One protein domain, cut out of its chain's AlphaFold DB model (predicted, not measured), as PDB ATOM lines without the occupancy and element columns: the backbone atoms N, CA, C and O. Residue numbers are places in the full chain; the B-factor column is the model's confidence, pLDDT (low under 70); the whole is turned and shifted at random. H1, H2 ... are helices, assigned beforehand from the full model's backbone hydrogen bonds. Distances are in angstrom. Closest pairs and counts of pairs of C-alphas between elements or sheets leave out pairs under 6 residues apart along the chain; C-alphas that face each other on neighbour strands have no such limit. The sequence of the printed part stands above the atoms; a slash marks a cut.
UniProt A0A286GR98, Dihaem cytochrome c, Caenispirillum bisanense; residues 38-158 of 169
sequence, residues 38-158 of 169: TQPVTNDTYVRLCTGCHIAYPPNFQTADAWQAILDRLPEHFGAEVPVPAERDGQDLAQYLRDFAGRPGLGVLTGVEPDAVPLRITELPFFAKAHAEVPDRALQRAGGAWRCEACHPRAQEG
ATOM      1  N   THR A  38      39.371   7.957 -16.051       87.75
ATOM      2  CA  THR A  38      40.647   8.240 -16.707       87.75
ATOM      3  C   THR A  38      40.988   9.718 -16.579       87.75
ATOM      4  O   THR A  38      40.217  10.575 -17.014       87.75
ATOM      5  N   GLN A  39      42.149  10.008 -15.998       86.44
ATOM      6  CA  GLN A  39      42.670  11.364 -15.847       86.44
ATOM      7  C   GLN A  39      43.890  11.568 -16.754       86.44
ATOM      8  O   GLN A  39      44.589  10.598 -17.061       86.44
ATOM      9  N   PRO A  40      44.171  12.813 -17.184       88.75
ATOM     10  CA  PRO A  40      45.430  13.133 -17.843       88.75
ATOM     11  C   PRO A  40      46.616  12.763 -16.949       88.75
ATOM     12  O   PRO A  40      46.594  13.007 -15.741       88.75
ATOM     13  N   VAL A  41      47.673  12.212 -17.543       92.69
ATOM     14  CA  VAL A  41      48.884  11.864 -16.797       92.69
ATOM     15  C   VAL A  41      49.771  13.098 -16.657       92.69
ATOM     16  O   VAL A  41      50.349  13.568 -17.635       92.69
ATOM     17  N   THR A  42      49.880  13.620 -15.434       92.38
ATOM     18  CA  THR A  42      50.610  14.865 -15.126       92.38
ATOM     19  C   THR A  42      51.765  14.687 -14.138       92.38
ATOM     20  O   THR A  42      52.420  15.663 -13.793       92.38
ATOM     21  N   ASN A  43      52.035  13.466 -13.664       96.00
ATOM     22  CA  ASN A  43      53.165  13.213 -12.770       96.00
ATOM     23  C   ASN A  43      54.496  13.280 -13.535       96.00
ATOM     24  O   ASN A  43      54.738  12.470 -14.430       96.00
ATOM     25  N   ASP A  44      55.366  14.215 -13.149       96.19
ATOM     26  CA  ASP A  44      56.625  14.494 -13.852       96.19
ATOM     27  C   ASP A  44      57.561  13.282 -13.931       96.19
ATOM     28  O   ASP A  44      58.147  13.016 -14.983       96.19
ATOM     29  N   THR A  45      57.702  12.528 -12.836       96.25
ATOM     30  CA  THR A  45      58.562  11.335 -12.789       96.25
ATOM     31  C   THR A  45      58.031  10.251 -13.719       96.25
ATOM     32  O   THR A  45      58.790   9.706 -14.517       96.25
ATOM     33  N   TYR A  46      56.727   9.980 -13.684       96.75
ATOM     34  CA  TYR A  46      56.111   8.980 -14.548       96.75
ATOM     35  C   TYR A  46      56.184   9.362 -16.027       96.75
ATOM     36  O   TYR A  46      56.598   8.544 -16.845       96.75
ATOM     37  N   VAL A  47      55.870  10.613 -16.377       95.62
ATOM     38  CA  VAL A  47      55.994  11.100 -17.758       95.62
ATOM     39  C   VAL A  47      57.440  10.964 -18.235       95.62
ATOM     40  O   VAL A  47      57.693  10.319 -19.246       95.62
ATOM     41  N   ARG A  48      58.410  11.484 -17.477       95.25
ATOM     42  CA  ARG A  48      59.830  11.437 -17.855       95.25
ATOM     43  C   ARG A  48      60.346  10.013 -18.073       95.25
ATOM     44  O   ARG A  48      61.149   9.806 -18.979       95.25
ATOM     45  N   LEU A  49      59.933   9.058 -17.241       94.62
ATOM     46  CA  LEU A  49      60.444   7.684 -17.292       94.62
ATOM     47  C   LEU A  49      59.697   6.793 -18.289       94.62
ATOM     48  O   LEU A  49      60.301   5.886 -18.854       94.62
ATOM     49  N   CYS A  50      58.406   7.037 -18.524       95.94
ATOM     50  CA  CYS A  50      57.545   6.099 -19.245       95.94
ATOM     51  C   CYS A  50      57.021   6.613 -20.594       95.94
ATOM     52  O   CYS A  50      56.271   5.886 -21.242       95.94
ATOM     53  N   THR A  51      57.430   7.802 -21.064       94.06
ATOM     54  CA  THR A  51      57.079   8.295 -22.417       94.06
ATOM     55  C   THR A  51      58.166   8.108 -23.478       94.06
ATOM     56  O   THR A  51      58.080   8.681 -24.562       94.06
ATOM     57  N   GLY A  52      59.226   7.347 -23.187       91.75
ATOM     58  CA  GLY A  52      60.334   7.147 -24.131       91.75
ATOM     59  C   GLY A  52      59.974   6.293 -25.355       91.75
ATOM     60  O   GLY A  52      60.595   6.439 -26.407       91.75
ATOM     61  N   CYS A  53      58.979   5.407 -25.231       93.31
ATOM     62  CA  CYS A  53      58.636   4.424 -26.269       93.31
ATOM     63  C   CYS A  53      57.138   4.364 -26.612       93.31
ATOM     64  O   CYS A  53      56.787   4.087 -27.756       93.31
ATOM     65  N   HIS A  54      56.262   4.626 -25.645       95.50
ATOM     66  CA  HIS A  54      54.807   4.698 -25.796       95.50
ATOM     67  C   HIS A  54      54.273   5.869 -24.962       95.50
ATOM     68  O   HIS A  54      55.036   6.502 -24.238       95.50
ATOM     69  N   ILE A  55      52.977   6.173 -25.042       95.50
ATOM     70  CA  ILE A  55      52.358   7.145 -24.125       95.50
ATOM     71  C   ILE A  55      52.508   6.697 -22.668       95.50
ATOM     72  O   ILE A  55      52.542   5.500 -22.387       95.50
ATOM     73  N   ALA A  56      52.509   7.628 -21.720       96.62
ATOM     74  CA  ALA A  56      52.340   7.246 -20.322       96.62
ATOM     75  C   ALA A  56      50.888   6.788 -20.145       96.62
ATOM     76  O   ALA A  56      49.970   7.608 -20.149       96.62
ATOM     77  N   TYR A  57      50.665   5.475 -20.071       97.12
ATOM     78  CA  TYR A  57      49.315   4.936 -19.943       97.12
ATOM     79  C   TYR A  57      48.659   5.447 -18.653       97.12
ATOM     80  O   TYR A  57      49.338   5.530 -17.625       97.12
ATOM     81  N   PRO A  58      47.355   5.766 -18.663       96.62
ATOM     82  CA  PRO A  58      46.654   6.149 -17.445       96.62
ATOM     83  C   PRO A  58      46.825   5.082 -16.347       96.62
ATOM     84  O   PRO A  58      46.612   3.901 -16.626       96.62
ATOM     85  N   PRO A  59      47.192   5.455 -15.105       96.50
ATOM     86  CA  PRO A  59      47.419   4.479 -14.036       96.50
ATOM     87  C   PRO A  59      46.195   3.604 -13.738       96.50
ATOM     88  O   PRO A  59      46.347   2.425 -13.423       96.50
ATOM     89  N   ASN A  60      44.982   4.126 -13.945       95.56
ATOM     90  CA  ASN A  60      43.742   3.374 -13.757       95.56
ATOM     91  C   ASN A  60      43.511   2.272 -14.810       95.56
ATOM     92  O   ASN A  60      42.528   1.539 -14.727       95.56
ATOM     93  N   PHE A  61      44.397   2.134 -15.805       96.81
ATOM     94  CA  PHE A  61      44.295   1.089 -16.825       96.81
ATOM     95  C   PHE A  61      44.857  -0.260 -16.387       96.81
ATOM     96  O   PHE A  61      44.704  -1.235 -17.118       96.81
ATOM     97  N   GLN A  62      45.473  -0.325 -15.209       97.25
ATOM     98  CA  GLN A  62      45.946  -1.562 -14.599       97.25
ATOM     99  C   GLN A  62      45.720  -1.553 -13.088       97.25
ATOM    100  O   GLN A  62      45.503  -0.506 -12.474       97.25
ATOM    101  N   THR A  63      45.768  -2.743 -12.493       96.81
ATOM    102  CA  THR A  63      45.756  -2.917 -11.039       96.81
ATOM    103  C   THR A  63      47.113  -2.542 -10.441       96.81
ATOM    104  O   THR A  63      48.136  -2.547 -11.130       96.81
ATOM    105  N   ALA A  64      47.139  -2.247  -9.140       96.88
ATOM    106  CA  ALA A  64      48.385  -1.967  -8.428       96.88
ATOM    107  C   ALA A  64      49.372  -3.145  -8.529       96.88
ATOM    108  O   ALA A  64      50.560  -2.931  -8.764       96.88
ATOM    109  N   ASP A  65      48.866  -4.379  -8.441       97.81
ATOM    110  CA  ASP A  65      49.674  -5.596  -8.554       97.81
ATOM    111  C   ASP A  65      50.251  -5.774  -9.963       97.81
ATOM    112  O   ASP A  65      51.419  -6.133 -10.115       97.81
ATOM    113  N   ALA A  66      49.473  -5.463 -11.007       98.12
ATOM    114  CA  ALA A  66      49.964  -5.495 -12.383       98.12
ATOM    115  C   ALA A  66      51.047  -4.434 -12.623       98.12
ATOM    116  O   ALA A  66      52.064  -4.735 -13.248       98.12
ATOM    117  N   TRP A  67      50.880  -3.219 -12.090       98.00
ATOM    118  CA  TRP A  67      51.927  -2.199 -12.154       98.00
ATOM    119  C   TRP A  67      53.196  -2.628 -11.428       98.00
ATOM    120  O   TRP A  67      54.279  -2.500 -11.993       98.00
ATOM    121  N   GLN A  68      53.076  -3.176 -10.218       98.06
ATOM    122  CA  GLN A  68      54.229  -3.672  -9.472       98.06
ATOM    123  C   GLN A  68      54.963  -4.768 -10.257       98.06
ATOM    124  O   GLN A  68      56.172  -4.673 -10.450       98.06
ATOM    125  N   ALA A  69      54.232  -5.738 -10.815       97.75
ATOM    126  CA  ALA A  69      54.813  -6.802 -11.630       97.75
ATOM    127  C   ALA A  69      55.526  -6.283 -12.896       97.75
ATOM    128  O   ALA A  69      56.518  -6.872 -13.330       97.75
ATOM    129  N   ILE A  70      55.043  -5.187 -13.495       97.19
ATOM    130  CA  ILE A  70      55.715  -4.513 -14.618       97.19
ATOM    131  C   ILE A  70      57.003  -3.827 -14.148       97.19
ATOM    132  O   ILE A  70      58.037  -3.967 -14.804       97.19
ATOM    133  N   LEU A  71      56.957  -3.099 -13.028       96.38
ATOM    134  CA  LEU A  71      58.112  -2.379 -12.483       96.38
ATOM    135  C   LEU A  71      59.243  -3.331 -12.069       96.38
ATOM    136  O   LEU A  71      60.410  -3.054 -12.348       96.38
ATOM    137  N   ASP A  72      58.900  -4.486 -11.500       95.56
ATOM    138  CA  ASP A  72      59.861  -5.517 -11.092       95.56
ATOM    139  C   ASP A  72      60.594  -6.156 -12.288       95.56
ATOM    140  O   ASP A  72      61.620  -6.816 -12.120       95.56
ATOM    141  N   ARG A  73      60.077  -5.962 -13.509       93.00
ATOM    142  CA  ARG A  73      60.578  -6.573 -14.748       93.00
ATOM    143  C   ARG A  73      60.913  -5.555 -15.839       93.00
ATOM    144  O   ARG A  73      60.942  -5.914 -17.014       93.00
ATOM    145  N   LEU A  74      61.205  -4.302 -15.479       92.56
ATOM    146  CA  LEU A  74      61.591  -3.255 -16.440       92.56
ATOM    147  C   LEU A  74      62.742  -3.645 -17.392       92.56
ATOM    148  O   LEU A  74      62.645  -3.330 -18.579       92.56
ATOM    149  N   PRO A  75      63.790  -4.382 -16.970       92.00
ATOM    150  CA  PRO A  75      64.819  -4.829 -17.911       92.00
ATOM    151  C   PRO A  75      64.294  -5.751 -19.028       92.00
ATOM    152  O   PRO A  75      64.908  -5.845 -20.083       92.00
ATOM    153  N   GLU A  76      63.149  -6.405 -18.820       90.06
ATOM    154  CA  GLU A  76      62.511  -7.360 -19.736       90.06
ATOM    155  C   GLU A  76      61.174  -6.813 -20.272       90.06
ATOM    156  O   GLU A  76      60.187  -7.543 -20.428       90.06
ATOM    157  N   HIS A  77      61.114  -5.508 -20.541       94.88
ATOM    158  CA  HIS A  77      59.889  -4.793 -20.881       94.88
ATOM    159  C   HIS A  77      59.410  -5.090 -22.311       94.88
ATOM    160  O   HIS A  77      59.569  -4.309 -23.249       94.88
ATOM    161  N   PHE A  78      58.788  -6.259 -22.480       93.88
ATOM    162  CA  PHE A  78      58.098  -6.687 -23.700       93.88
ATOM    163  C   PHE A  78      58.976  -6.725 -24.961       93.88
ATOM    164  O   PHE A  78      58.501  -6.446 -26.062       93.88
ATOM    165  N   GLY A  79      60.239  -7.124 -24.802       89.06
ATOM    166  CA  GLY A  79      61.217  -7.196 -25.892       89.06
ATOM    167  C   GLY A  79      62.027  -5.913 -26.089       89.06
ATOM    168  O   GLY A  79      62.840  -5.860 -27.008       89.06
ATOM    169  N   ALA A  80      61.826  -4.909 -25.232       86.44
ATOM    170  CA  ALA A  80      62.699  -3.753 -25.089       86.44
ATOM    171  C   ALA A  80      63.392  -3.776 -23.719       86.44
ATOM    172  O   ALA A  80      62.825  -4.247 -22.733       86.44
ATOM    173  N   GLU A  81      64.605  -3.236 -23.661       86.06
ATOM    174  CA  GLU A  81      65.306  -2.992 -22.402       86.06
ATOM    175  C   GLU A  81      64.929  -1.601 -21.889       86.06
ATOM    176  O   GLU A  81      65.230  -0.593 -22.535       86.06
ATOM    177  N   VAL A  82      64.273  -1.534 -20.727       88.62
ATOM    178  CA  VAL A  82      64.043  -0.273 -20.015       88.62
ATOM    179  C   VAL A  82      64.979  -0.237 -18.807       88.62
ATOM    180  O   VAL A  82      64.886  -1.109 -17.939       88.62
ATOM    181  N   PRO A  83      65.902   0.741 -18.730       87.50
ATOM    182  CA  PRO A  83      66.792   0.864 -17.587       87.50
ATOM    183  C   PRO A  83      66.004   1.018 -16.289       87.50
ATOM    184  O   PRO A  83      65.026   1.767 -16.226       87.50
ATOM    185  N   VAL A  84      66.472   0.355 -15.233       87.50
ATOM    186  CA  VAL A  84      65.946   0.586 -13.886       87.50
ATOM    187  C   VAL A  84      66.280   2.032 -13.490       87.50
ATOM    188  O   VAL A  84      67.443   2.437 -13.611       87.50
ATOM    189  N   PRO A  85      65.293   2.836 -13.057       90.75
ATOM    190  CA  PRO A  85      65.539   4.210 -12.643       90.75
ATOM    191  C   PRO A  85      66.383   4.264 -11.363       90.75
ATOM    192  O   PRO A  85      66.569   3.269 -10.665       90.75
ATOM    193  N   ALA A  86      66.879   5.455 -11.020       95.19
ATOM    194  CA  ALA A  86      67.475   5.670  -9.704       95.19
ATOM    195  C   ALA A  86      66.462   5.324  -8.596       95.19
ATOM    196  O   ALA A  86      65.276   5.594  -8.754       95.19
ATOM    197  N   GLU A  87      66.931   4.790  -7.463       95.25
ATOM    198  CA  GLU A  87      66.078   4.272  -6.377       95.25
ATOM    199  C   GLU A  87      64.926   5.219  -6.004       95.25
ATOM    200  O   GLU A  87      63.768   4.817  -5.966       95.25
ATOM    201  N   ARG A  88      65.226   6.509  -5.809       96.62
ATOM    202  CA  ARG A  88      64.216   7.521  -5.469       96.62
ATOM    203  C   ARG A  88      63.161   7.696  -6.565       96.62
ATOM    204  O   ARG A  88      61.976   7.730  -6.266       96.62
ATOM    205  N   ASP A  89      63.597   7.779  -7.819       96.75
ATOM    206  CA  ASP A  89      62.704   7.892  -8.976       96.75
ATOM    207  C   ASP A  89      61.819   6.639  -9.104       96.75
ATOM    208  O   ASP A  89      60.631   6.747  -9.401       96.75
ATOM    209  N   GLY A  90      62.381   5.453  -8.843       96.56
ATOM    210  CA  GLY A  90      61.644   4.191  -8.822       96.56
ATOM    211  C   GLY A  90      60.593   4.135  -7.713       96.56
ATOM    212  O   GLY A  90      59.461   3.726  -7.966       96.56
ATOM    213  N   GLN A  91      60.929   4.597  -6.507       96.88
ATOM    214  CA  GLN A  91      59.991   4.684  -5.384       96.88
ATOM    215  C   GLN A  91      58.847   5.663  -5.668       96.88
ATOM    216  O   GLN A  91      57.684   5.308  -5.462       96.88
ATOM    217  N   ASP A  92      59.162   6.853  -6.188       97.06
ATOM    218  CA  ASP A  92      58.174   7.875  -6.549       97.06
ATOM    219  C   ASP A  92      57.233   7.368  -7.658       97.06
ATOM    220  O   ASP A  92      56.012   7.521  -7.567       97.06
ATOM    221  N   LEU A  93      57.786   6.700  -8.679       97.69
ATOM    222  CA  LEU A  93      57.018   6.069  -9.753       97.69
ATOM    223  C   LEU A  93      56.089   4.971  -9.222       97.69
ATOM    224  O   LEU A  93      54.899   4.956  -9.537       97.69
ATOM    225  N   ALA A  94      56.622   4.058  -8.407       98.06
ATOM    226  CA  ALA A  94      55.854   2.947  -7.863       98.06
ATOM    227  C   ALA A  94      54.727   3.438  -6.948       98.06
ATOM    228  O   ALA A  94      53.616   2.915  -7.000       98.06
ATOM    229  N   GLN A  95      54.983   4.470  -6.139       97.75
ATOM    230  CA  GLN A  95      53.964   5.073  -5.289       97.75
ATOM    231  C   GLN A  95      52.844   5.702  -6.120       97.75
ATOM    232  O   GLN A  95      51.675   5.401  -5.888       97.75
ATOM    233  N   TYR A  96      53.197   6.498  -7.133       97.56
ATOM    234  CA  TYR A  96      52.215   7.117  -8.017       97.56
ATOM    235  C   TYR A  96      51.344   6.076  -8.735       97.56
ATOM    236  O   TYR A  96      50.119   6.184  -8.731       97.56
ATOM    237  N   LEU A  97      51.947   5.036  -9.315       97.75
ATOM    238  CA  LEU A  97      51.188   3.997 -10.012       97.75
ATOM    239  C   LEU A  97      50.264   3.217  -9.072       97.75
ATOM    240  O   LEU A  97      49.156   2.882  -9.478       97.75
ATOM    241  N   ARG A  98      50.671   2.970  -7.819       97.06
ATOM    242  CA  ARG A  98      49.813   2.324  -6.811       97.06
ATOM    243  C   ARG A  98      48.639   3.204  -6.384       97.06
ATOM    244  O   ARG A  98      47.518   2.707  -6.324       97.06
ATOM    245  N   ASP A  99      48.875   4.485  -6.107       95.31
ATOM    246  CA  ASP A  99      47.845   5.396  -5.580       95.31
ATOM    247  C   ASP A  99      46.724   5.679  -6.584       95.31
ATOM    248  O   ASP A  99      45.570   5.881  -6.200       95.31
ATOM    249  N   PHE A 100      47.063   5.668  -7.875       95.19
ATOM    250  CA  PHE A 100      46.135   5.945  -8.970       95.19
ATOM    251  C   PHE A 100      45.756   4.691  -9.773       95.19
ATOM    252  O   PHE A 100      45.118   4.806 -10.822       95.19
ATOM    253  N   ALA A 101      46.130   3.499  -9.295       96.00
ATOM    254  CA  ALA A 101      45.766   2.236  -9.925       96.00
ATOM    255  C   ALA A 101      44.247   2.035  -9.979       96.00
ATOM    256  O   ALA A 101      43.490   2.476  -9.109       96.00
ATOM    257  N   GLY A 102      43.812   1.301 -10.999       94.81
ATOM    258  CA  GLY A 102      42.419   0.930 -11.175       94.81
ATOM    259  C   GLY A 102      42.032  -0.201 -10.229       94.81
ATOM    260  O   GLY A 102      42.874  -0.949  -9.719       94.81
ATOM    261  N   ARG A 103      40.727  -0.355 -10.013       93.81
ATOM    262  CA  ARG A 103      40.179  -1.471  -9.232       93.81
ATOM    263  C   ARG A 103      39.612  -2.550 -10.158       93.81
ATOM    264  O   ARG A 103      38.852  -2.201 -11.062       93.81
ATOM    265  N   PRO A 104      39.901  -3.845  -9.919       94.50
ATOM    266  CA  PRO A 104      39.249  -4.931 -10.644       94.50
ATOM    267  C   PRO A 104      37.724  -4.775 -10.656       94.50
ATOM    268  O   PRO A 104      37.118  -4.430  -9.639       94.50
ATOM    269  N   GLY A 105      37.106  -5.009 -11.813       93.31
ATOM    270  CA  GLY A 105      35.656  -4.926 -11.986       93.31
ATOM    271  C   GLY A 105      35.088  -3.523 -12.226       93.31
ATOM    272  O   GLY A 105      33.886  -3.414 -12.461       93.31
ATOM    273  N   LEU A 106      35.907  -2.466 -12.211       92.50
ATOM    274  CA  LEU A 106      35.483  -1.096 -12.523       92.50
ATOM    275  C   LEU A 106      36.139  -0.578 -13.809       92.50
ATOM    276  O   LEU A 106      37.196  -1.054 -14.221       92.50
ATOM    277  N   GLY A 107      35.464   0.365 -14.475       91.12
ATOM    278  CA  GLY A 107      36.005   1.095 -15.625       91.12
ATOM    279  C   GLY A 107      36.589   0.177 -16.696       91.12
ATOM    280  O   GLY A 107      35.924  -0.746 -17.178       91.12
ATOM    281  N   VAL A 108      37.847   0.419 -17.065       92.50
ATOM    282  CA  VAL A 108      38.556  -0.386 -18.073       92.50
ATOM    283  C   VAL A 108      39.001  -1.761 -17.559       92.50
ATOM    284  O   VAL A 108      39.331  -2.631 -18.357       92.50
ATOM    285  N   LEU A 109      38.960  -1.988 -16.245       95.69
ATOM    286  CA  LEU A 109      39.216  -3.282 -15.606       95.69
ATOM    287  C   LEU A 109      37.924  -4.086 -15.387       95.69
ATOM    288  O   LEU A 109      37.924  -5.108 -14.699       95.69
ATOM    289  N   THR A 110      36.806  -3.663 -15.985       94.75
ATOM    290  CA  THR A 110      35.575  -4.461 -16.010       94.75
ATOM    291  C   THR A 110      35.846  -5.824 -16.658       94.75
ATOM    292  O   THR A 110      36.291  -5.898 -17.805       94.75
ATOM    293  N   GLY A 111      35.531  -6.904 -15.937       95.00
ATOM    294  CA  GLY A 111      35.776  -8.286 -16.367       95.00
ATOM    295  C   GLY A 111      37.165  -8.829 -16.018       95.00
ATOM    296  O   GLY A 111      37.467  -9.960 -16.382       95.00
ATOM    297  N   VAL A 112      38.007  -8.050 -15.333       96.38
ATOM    298  CA  VAL A 112      39.245  -8.545 -14.718       96.38
ATOM    299  C   VAL A 112      38.904  -9.153 -13.361       96.38
ATOM    300  O   VAL A 112      38.285  -8.485 -12.528       96.38
ATOM    301  N   GLU A 113      39.304 -10.405 -13.148       95.06
ATOM    302  CA  GLU A 113      39.113 -11.094 -11.869       95.06
ATOM    303  C   GLU A 113      39.984 -10.470 -10.763       95.06
ATOM    304  O   GLU A 113      41.064  -9.953 -11.057       95.06
ATOM    305  N   PRO A 114      39.555 -10.507  -9.487       91.69
ATOM    306  CA  PRO A 114      40.276  -9.852  -8.393       91.69
ATOM    307  C   PRO A 114      41.724 -10.313  -8.191       91.69
ATOM    308  O   PRO A 114      42.540  -9.533  -7.713       91.69
ATOM    309  N   ASP A 115      42.036 -11.564  -8.528       93.19
ATOM    310  CA  ASP A 115      43.354 -12.193  -8.398       93.19
ATOM    311  C   ASP A 115      44.151 -12.217  -9.715       93.19
ATOM    312  O   ASP A 115      45.286 -12.697  -9.754       93.19
ATOM    313  N   ALA A 116      43.582 -11.690 -10.802       94.00
ATOM    314  CA  ALA A 116      44.267 -11.612 -12.080       94.00
ATOM    315  C   ALA A 116      45.306 -10.479 -12.090       94.00
ATOM    316  O   ALA A 116      45.038  -9.347 -11.685       94.00
ATOM    317  N   VAL A 117      46.481 -10.767 -12.660       96.81
ATOM    318  CA  VAL A 117      47.583  -9.804 -12.831       96.81
ATOM    319  C   VAL A 117      47.896  -9.632 -14.327       96.81
ATOM    320  O   VAL A 117      48.935 -10.093 -14.809       96.81
ATOM    321  N   PRO A 118      46.979  -9.043 -15.122       95.12
ATOM    322  CA  PRO A 118      47.197  -8.860 -16.551       95.12
ATOM    323  C   PRO A 118      48.311  -7.838 -16.791       95.12
ATOM    324  O   PRO A 118      48.229  -6.701 -16.342       95.12
ATOM    325  N   LEU A 119      49.344  -8.201 -17.551       96.81
ATOM    326  CA  LEU A 119      50.479  -7.297 -17.805       96.81
ATOM    327  C   LEU A 119      50.265  -6.380 -19.017       96.81
ATOM    328  O   LEU A 119      51.035  -5.443 -19.222       96.81
ATOM    329  N   ARG A 120      49.224  -6.619 -19.824       97.31
ATOM    330  CA  ARG A 120      48.916  -5.818 -21.014       97.31
ATOM    331  C   ARG A 120      47.488  -5.296 -20.990       97.31
ATOM    332  O   ARG A 120      46.532  -6.064 -20.991       97.31
ATOM    333  N   ILE A 121      47.358  -3.979 -21.125       97.19
ATOM    334  CA  ILE A 121      46.066  -3.290 -21.266       97.19
ATOM    335  C   ILE A 121      45.300  -3.808 -22.497       97.19
ATOM    336  O   ILE A 121      44.080  -3.945 -22.479       97.19
ATOM    337  N   THR A 122      46.019  -4.144 -23.569       96.75
ATOM    338  CA  THR A 122      45.452  -4.656 -24.826       96.75
ATOM    339  C   THR A 122      44.884  -6.074 -24.726       96.75
ATOM    340  O   THR A 122      44.174  -6.500 -25.633       96.75
ATOM    341  N   GLU A 123      45.166  -6.797 -23.638       96.25
ATOM    342  CA  GLU A 123      44.638  -8.142 -23.364       96.25
ATOM    343  C   GLU A 123      43.423  -8.111 -22.420       96.25
ATOM    344  O   GLU A 123      42.811  -9.146 -22.161       96.25
ATOM    345  N   LEU A 124      43.035  -6.932 -21.921       97.12
ATOM    346  CA  LEU A 124      41.893  -6.792 -21.022       97.12
ATOM    347  C   LEU A 124      40.561  -7.062 -21.751       97.12
ATOM    348  O   LEU A 124      40.383  -6.625 -22.895       97.12
ATOM    349  N   PRO A 125      39.557  -7.670 -21.083       97.06
ATOM    350  CA  PRO A 125      38.238  -7.908 -21.678       97.06
ATOM    351  C   PRO A 125      37.560  -6.633 -22.196       97.06
ATOM    352  O   PRO A 125      36.959  -6.627 -23.276       97.06
ATOM    353  N   PHE A 126      37.697  -5.524 -21.461       95.31
ATOM    354  CA  PHE A 126      37.221  -4.215 -21.900       95.31
ATOM    355  C   PHE A 126      37.854  -3.787 -23.228       95.31
ATOM    356  O   PHE A 126      37.139  -3.302 -24.104       95.31
ATOM    357  N   PHE A 127      39.167  -3.982 -23.404       95.81
ATOM    358  CA  PHE A 127      39.874  -3.570 -24.616       95.81
ATOM    359  C   PHE A 127      39.336  -4.309 -25.841       95.81
ATOM    360  O   PHE A 127      38.997  -3.666 -26.838       95.81
ATOM    361  N   ALA A 128      39.189  -5.635 -25.738       94.56
ATOM    362  CA  ALA A 128      38.628  -6.468 -26.798       94.56
ATOM    363  C   ALA A 128      37.210  -6.015 -27.181       94.56
ATOM    364  O   ALA A 128      36.897  -5.873 -28.362       94.56
ATOM    365  N   LYS A 129      36.364  -5.702 -26.190       95.44
ATOM    366  CA  LYS A 129      35.012  -5.175 -26.423       95.44
ATOM    367  C   LYS A 129      35.034  -3.791 -27.081       95.44
ATOM    368  O   LYS A 129      34.303  -3.557 -28.041       95.44
ATOM    369  N   ALA A 130      35.858  -2.875 -26.577       93.50
ATOM    370  CA  ALA A 130      35.940  -1.497 -27.059       93.50
ATOM    371  C   ALA A 130      36.462  -1.405 -28.502       93.50
ATOM    372  O   ALA A 130      36.064  -0.496 -29.236       93.50
ATOM    373  N   HIS A 131      37.299  -2.362 -28.913       95.44
ATOM    374  CA  HIS A 131      37.927  -2.420 -30.233       95.44
ATOM    375  C   HIS A 131      37.367  -3.526 -31.142       95.44
ATOM    376  O   HIS A 131      37.935  -3.764 -32.201       95.44
ATOM    377  N   ALA A 132      36.237  -4.157 -30.798       95.62
ATOM    378  CA  ALA A 132      35.677  -5.290 -31.549       95.62
ATOM    379  C   ALA A 132      35.375  -4.991 -33.036       95.62
ATOM    380  O   ALA A 132      35.366  -5.893 -33.869       95.62
ATOM    381  N   GLU A 133      35.130  -3.725 -33.378       94.62
ATOM    382  CA  GLU A 133      34.865  -3.269 -34.752       94.62
ATOM    383  C   GLU A 133      36.131  -2.805 -35.495       94.62
ATOM    384  O   GLU A 133      36.066  -2.441 -36.671       94.62
ATOM    385  N   VAL A 134      37.284  -2.774 -34.821       94.00
ATOM    386  CA  VAL A 134      38.555  -2.367 -35.420       94.00
ATOM    387  C   VAL A 134      39.172  -3.586 -36.102       94.00
ATOM    388  O   VAL A 134      39.559  -4.532 -35.424       94.00
ATOM    389  N   PRO A 135      39.297  -3.600 -37.441       95.19
ATOM    390  CA  PRO A 135      39.840  -4.761 -38.130       95.19
ATOM    391  C   PRO A 135      41.348  -4.883 -37.878       95.19
ATOM    392  O   PRO A 135      42.050  -3.872 -37.886       95.19
ATOM    393  N   ASP A 136      41.876  -6.107 -37.792       94.00
ATOM    394  CA  ASP A 136      43.298  -6.379 -37.505       94.00
ATOM    395  C   ASP A 136      44.267  -5.600 -38.397       94.00
ATOM    396  O   ASP A 136      45.269  -5.056 -37.936       94.00
ATOM    397  N   ARG A 137      43.936  -5.458 -39.686       95.56
ATOM    398  CA  ARG A 137      44.727  -4.663 -40.642       95.56
ATOM    399  C   ARG A 137      44.908  -3.203 -40.209       95.56
ATOM    400  O   ARG A 137      45.899  -2.580 -40.575       95.56
ATOM    401  N   ALA A 138      43.948  -2.626 -39.488       95.56
ATOM    402  CA  ALA A 138      44.057  -1.271 -38.958       95.56
ATOM    403  C   ALA A 138      45.027  -1.223 -37.771       95.56
ATOM    404  O   ALA A 138      45.893  -0.352 -37.759       95.56
ATOM    405  N   LEU A 139      44.956  -2.194 -36.852       93.81
ATOM    406  CA  LEU A 139      45.906  -2.323 -35.738       93.81
ATOM    407  C   LEU A 139      47.336  -2.557 -36.241       93.81
ATOM    408  O   LEU A 139      48.279  -1.943 -35.752       93.81
ATOM    409  N   GLN A 140      47.501  -3.385 -37.275       94.62
ATOM    410  CA  GLN A 140      48.796  -3.610 -37.920       94.62
ATOM    411  C   GLN A 140      49.347  -2.324 -38.546       94.62
ATOM    412  O   GLN A 140      50.508  -1.992 -38.327       94.62
ATOM    413  N   ARG A 141      48.517  -1.551 -39.266       96.19
ATOM    414  CA  ARG A 141      48.927  -0.246 -39.819       96.19
ATOM    415  C   ARG A 141      49.297   0.773 -38.743       96.19
ATOM    416  O   ARG A 141      50.165   1.602 -38.992       96.19
ATOM    417  N   ALA A 142      48.669   0.711 -37.571       95.69
ATOM    418  CA  ALA A 142      49.036   1.537 -36.426       95.69
ATOM    419  C   ALA A 142      50.392   1.137 -35.809       95.69
ATOM    420  O   ALA A 142      50.968   1.906 -35.047       95.69
ATOM    421  N   GLY A 143      50.950  -0.030 -36.159       94.50
ATOM    422  CA  GLY A 143      52.161  -0.588 -35.545       94.50
ATOM    423  C   GLY A 143      51.885  -1.396 -34.273       94.50
ATOM    424  O   GLY A 143      52.805  -1.651 -33.498       94.50
ATOM    425  N   GLY A 144      50.631  -1.800 -34.059       94.44
ATOM    426  CA  GLY A 144      50.186  -2.607 -32.928       94.44
ATOM    427  C   GLY A 144      49.127  -1.912 -32.072       94.44
ATOM    428  O   GLY A 144      49.027  -0.689 -32.035       94.44
ATOM    429  N   ALA A 145      48.351  -2.716 -31.344       95.31
ATOM    430  CA  ALA A 145      47.265  -2.249 -30.477       95.31
ATOM    431  C   ALA A 145      47.733  -1.397 -29.278       95.31
ATOM    432  O   ALA A 145      46.934  -0.682 -28.683       95.31
ATOM    433  N   TRP A 146      49.020  -1.470 -28.926       95.06
ATOM    434  CA  TRP A 146      49.619  -0.717 -27.821       95.06
ATOM    435  C   TRP A 146      49.835   0.769 -28.159       95.06
ATOM    436  O   TRP A 146      49.931   1.594 -27.252       95.06
ATOM    437  N   ARG A 147      49.868   1.133 -29.448       95.81
ATOM    438  CA  ARG A 147      50.091   2.508 -29.930       95.81
ATOM    439  C   ARG A 147      48.795   3.302 -29.939       95.81
ATOM    440  O   ARG A 147      48.262   3.639 -30.997       95.81
ATOM    441  N   CYS A 148      48.243   3.542 -28.752       95.44
ATOM    442  CA  CYS A 148      46.948   4.195 -28.582       95.44
ATOM    443  C   CYS A 148      46.878   5.542 -29.316       95.44
ATOM    444  O   CYS A 148      45.865   5.852 -29.942       95.44
ATOM    445  N   GLU A 149      47.968   6.308 -29.306       94.19
ATOM    446  CA  GLU A 149      48.093   7.618 -29.943       94.19
ATOM    447  C   GLU A 149      47.956   7.586 -31.472       94.19
ATOM    448  O   GLU A 149      47.581   8.589 -32.077       94.19
ATOM    449  N   ALA A 150      48.180   6.428 -32.103       95.31
ATOM    450  CA  ALA A 150      48.017   6.265 -33.546       95.31
ATOM    451  C   ALA A 150      46.547   6.371 -33.995       95.31
ATOM    452  O   ALA A 150      46.278   6.705 -35.150       95.31
ATOM    453  N   CYS A 151      45.590   6.087 -33.102       94.81
ATOM    454  CA  CYS A 151      44.150   6.225 -33.361       94.81
ATOM    455  C   CYS A 151      43.465   7.255 -32.451       94.81
ATOM    456  O   CYS A 151      42.445   7.820 -32.844       94.81
ATOM    457  N   HIS A 152      44.032   7.532 -31.274       94.44
ATOM    458  CA  HIS A 152      43.554   8.508 -30.298       94.44
ATOM    459  C   HIS A 152      44.618   9.601 -30.096       94.44
ATOM    460  O   HIS A 152      45.398   9.524 -29.148       94.44
ATOM    461  N   PRO A 153      44.675  10.645 -30.947       92.50
ATOM    462  CA  PRO A 153      45.771  11.623 -30.935       92.50
ATOM    463  C   PRO A 153      45.968  12.370 -29.607       92.50
ATOM    464  O   PRO A 153      47.035  12.921 -29.367       92.50
ATOM    465  N   ARG A 154      44.942  12.390 -28.746       92.19
ATOM    466  CA  ARG A 154      44.944  13.028 -27.421       92.19
ATOM    467  C   ARG A 154      45.032  12.016 -26.267       92.19
ATOM    468  O   ARG A 154      44.682  12.342 -25.136       92.19
ATOM    469  N   ALA A 155      45.510  10.796 -26.527       93.19
ATOM    470  CA  ALA A 155      45.606   9.736 -25.520       93.19
ATOM    471  C   ALA A 155      46.503  10.111 -24.326       93.19
ATOM    472  O   ALA A 155      46.162   9.801 -23.189       93.19
ATOM    473  N   GLN A 156      47.602  10.840 -24.561       89.12
ATOM    474  CA  GLN A 156      48.478  11.349 -23.492       89.12
ATOM    475  C   GLN A 156      47.746  12.332 -22.555       89.12
ATOM    476  O   GLN A 156      48.064  12.432 -21.374       89.12
ATOM    477  N   GLU A 157      46.726  13.028 -23.063       89.44
ATOM    478  CA  GLU A 157      45.863  13.938 -22.299       89.44
ATOM    479  C   GLU A 157      44.673  13.200 -21.653       89.44
ATOM    480  O   GLU A 157      43.741  13.832 -21.165       89.44
ATOM    481  N   GLY A 158      44.663  11.863 -21.678       90.38
ATOM    482  CA  GLY A 158      43.587  11.038 -21.128       90.38
ATOM    483  C   GLY A 158      42.351  10.916 -22.027       90.38
ATOM    484  O   GLY A 158      41.348  10.341 -21.602       90.38
TER     485      GLY A 158
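This is residues 38 to 158 of the 169 residues of the protein "Dihaem cytochrome c" of Caenispirillum bisanense (UniProt A0A286GR98). This model has little regular structure: toward one end of the whole, H3, the longest helix, forms a hairpin with H2 and has H1 packed about perpendicular on it near Leu 93, while short H4 and H5 lie among loops toward the other end of the whole. The printed part has 121 residues, with five named helices, H1 to H5 in chain order, and no named strand; the class is all helix, with 41 residues in named elements. It is compact, with a radius of gyration of the C-alphas of 14.2 A and spans of 43 by 31 by 26 A.

Begin with H1, residues 44 to 50; it touches H3, residues 87 to 99, about perpendicular at 85 degrees, closest at the C-alphas of Tyr 46 and Leu 93, 5.7 A apart. H2, residues 64 to 71, touches residues 94 to 99 of H3 alone, at a shallow tilt of 28 degrees, opposite ways; the closest C-alphas, of Ala 64 and Arg 98, are 4.8 A apart. H4, residues 125 to 130, and H5, residues 136 to 142, touch no helix. In H1, H2, H3, H4 and H5 every O i to N i+4 pair is within hydrogen-bond range.

Find C-alpha 44 at (56.625, 14.494, -13.852), where H1 begins. H3 runs 18.3 A from C-alpha 87, and H5 ends at C-alpha 142, (49.036, 1.537, -36.426).

The C-alphas farthest apart, of Glu 87 and Glu 133, are 42.9 A apart. The printed part has no cut; the links H1 to H2, H2 to H3 and H3 to H4 are long, and H4 to H5 is tight. No printed residue is under 70 in pLDDT.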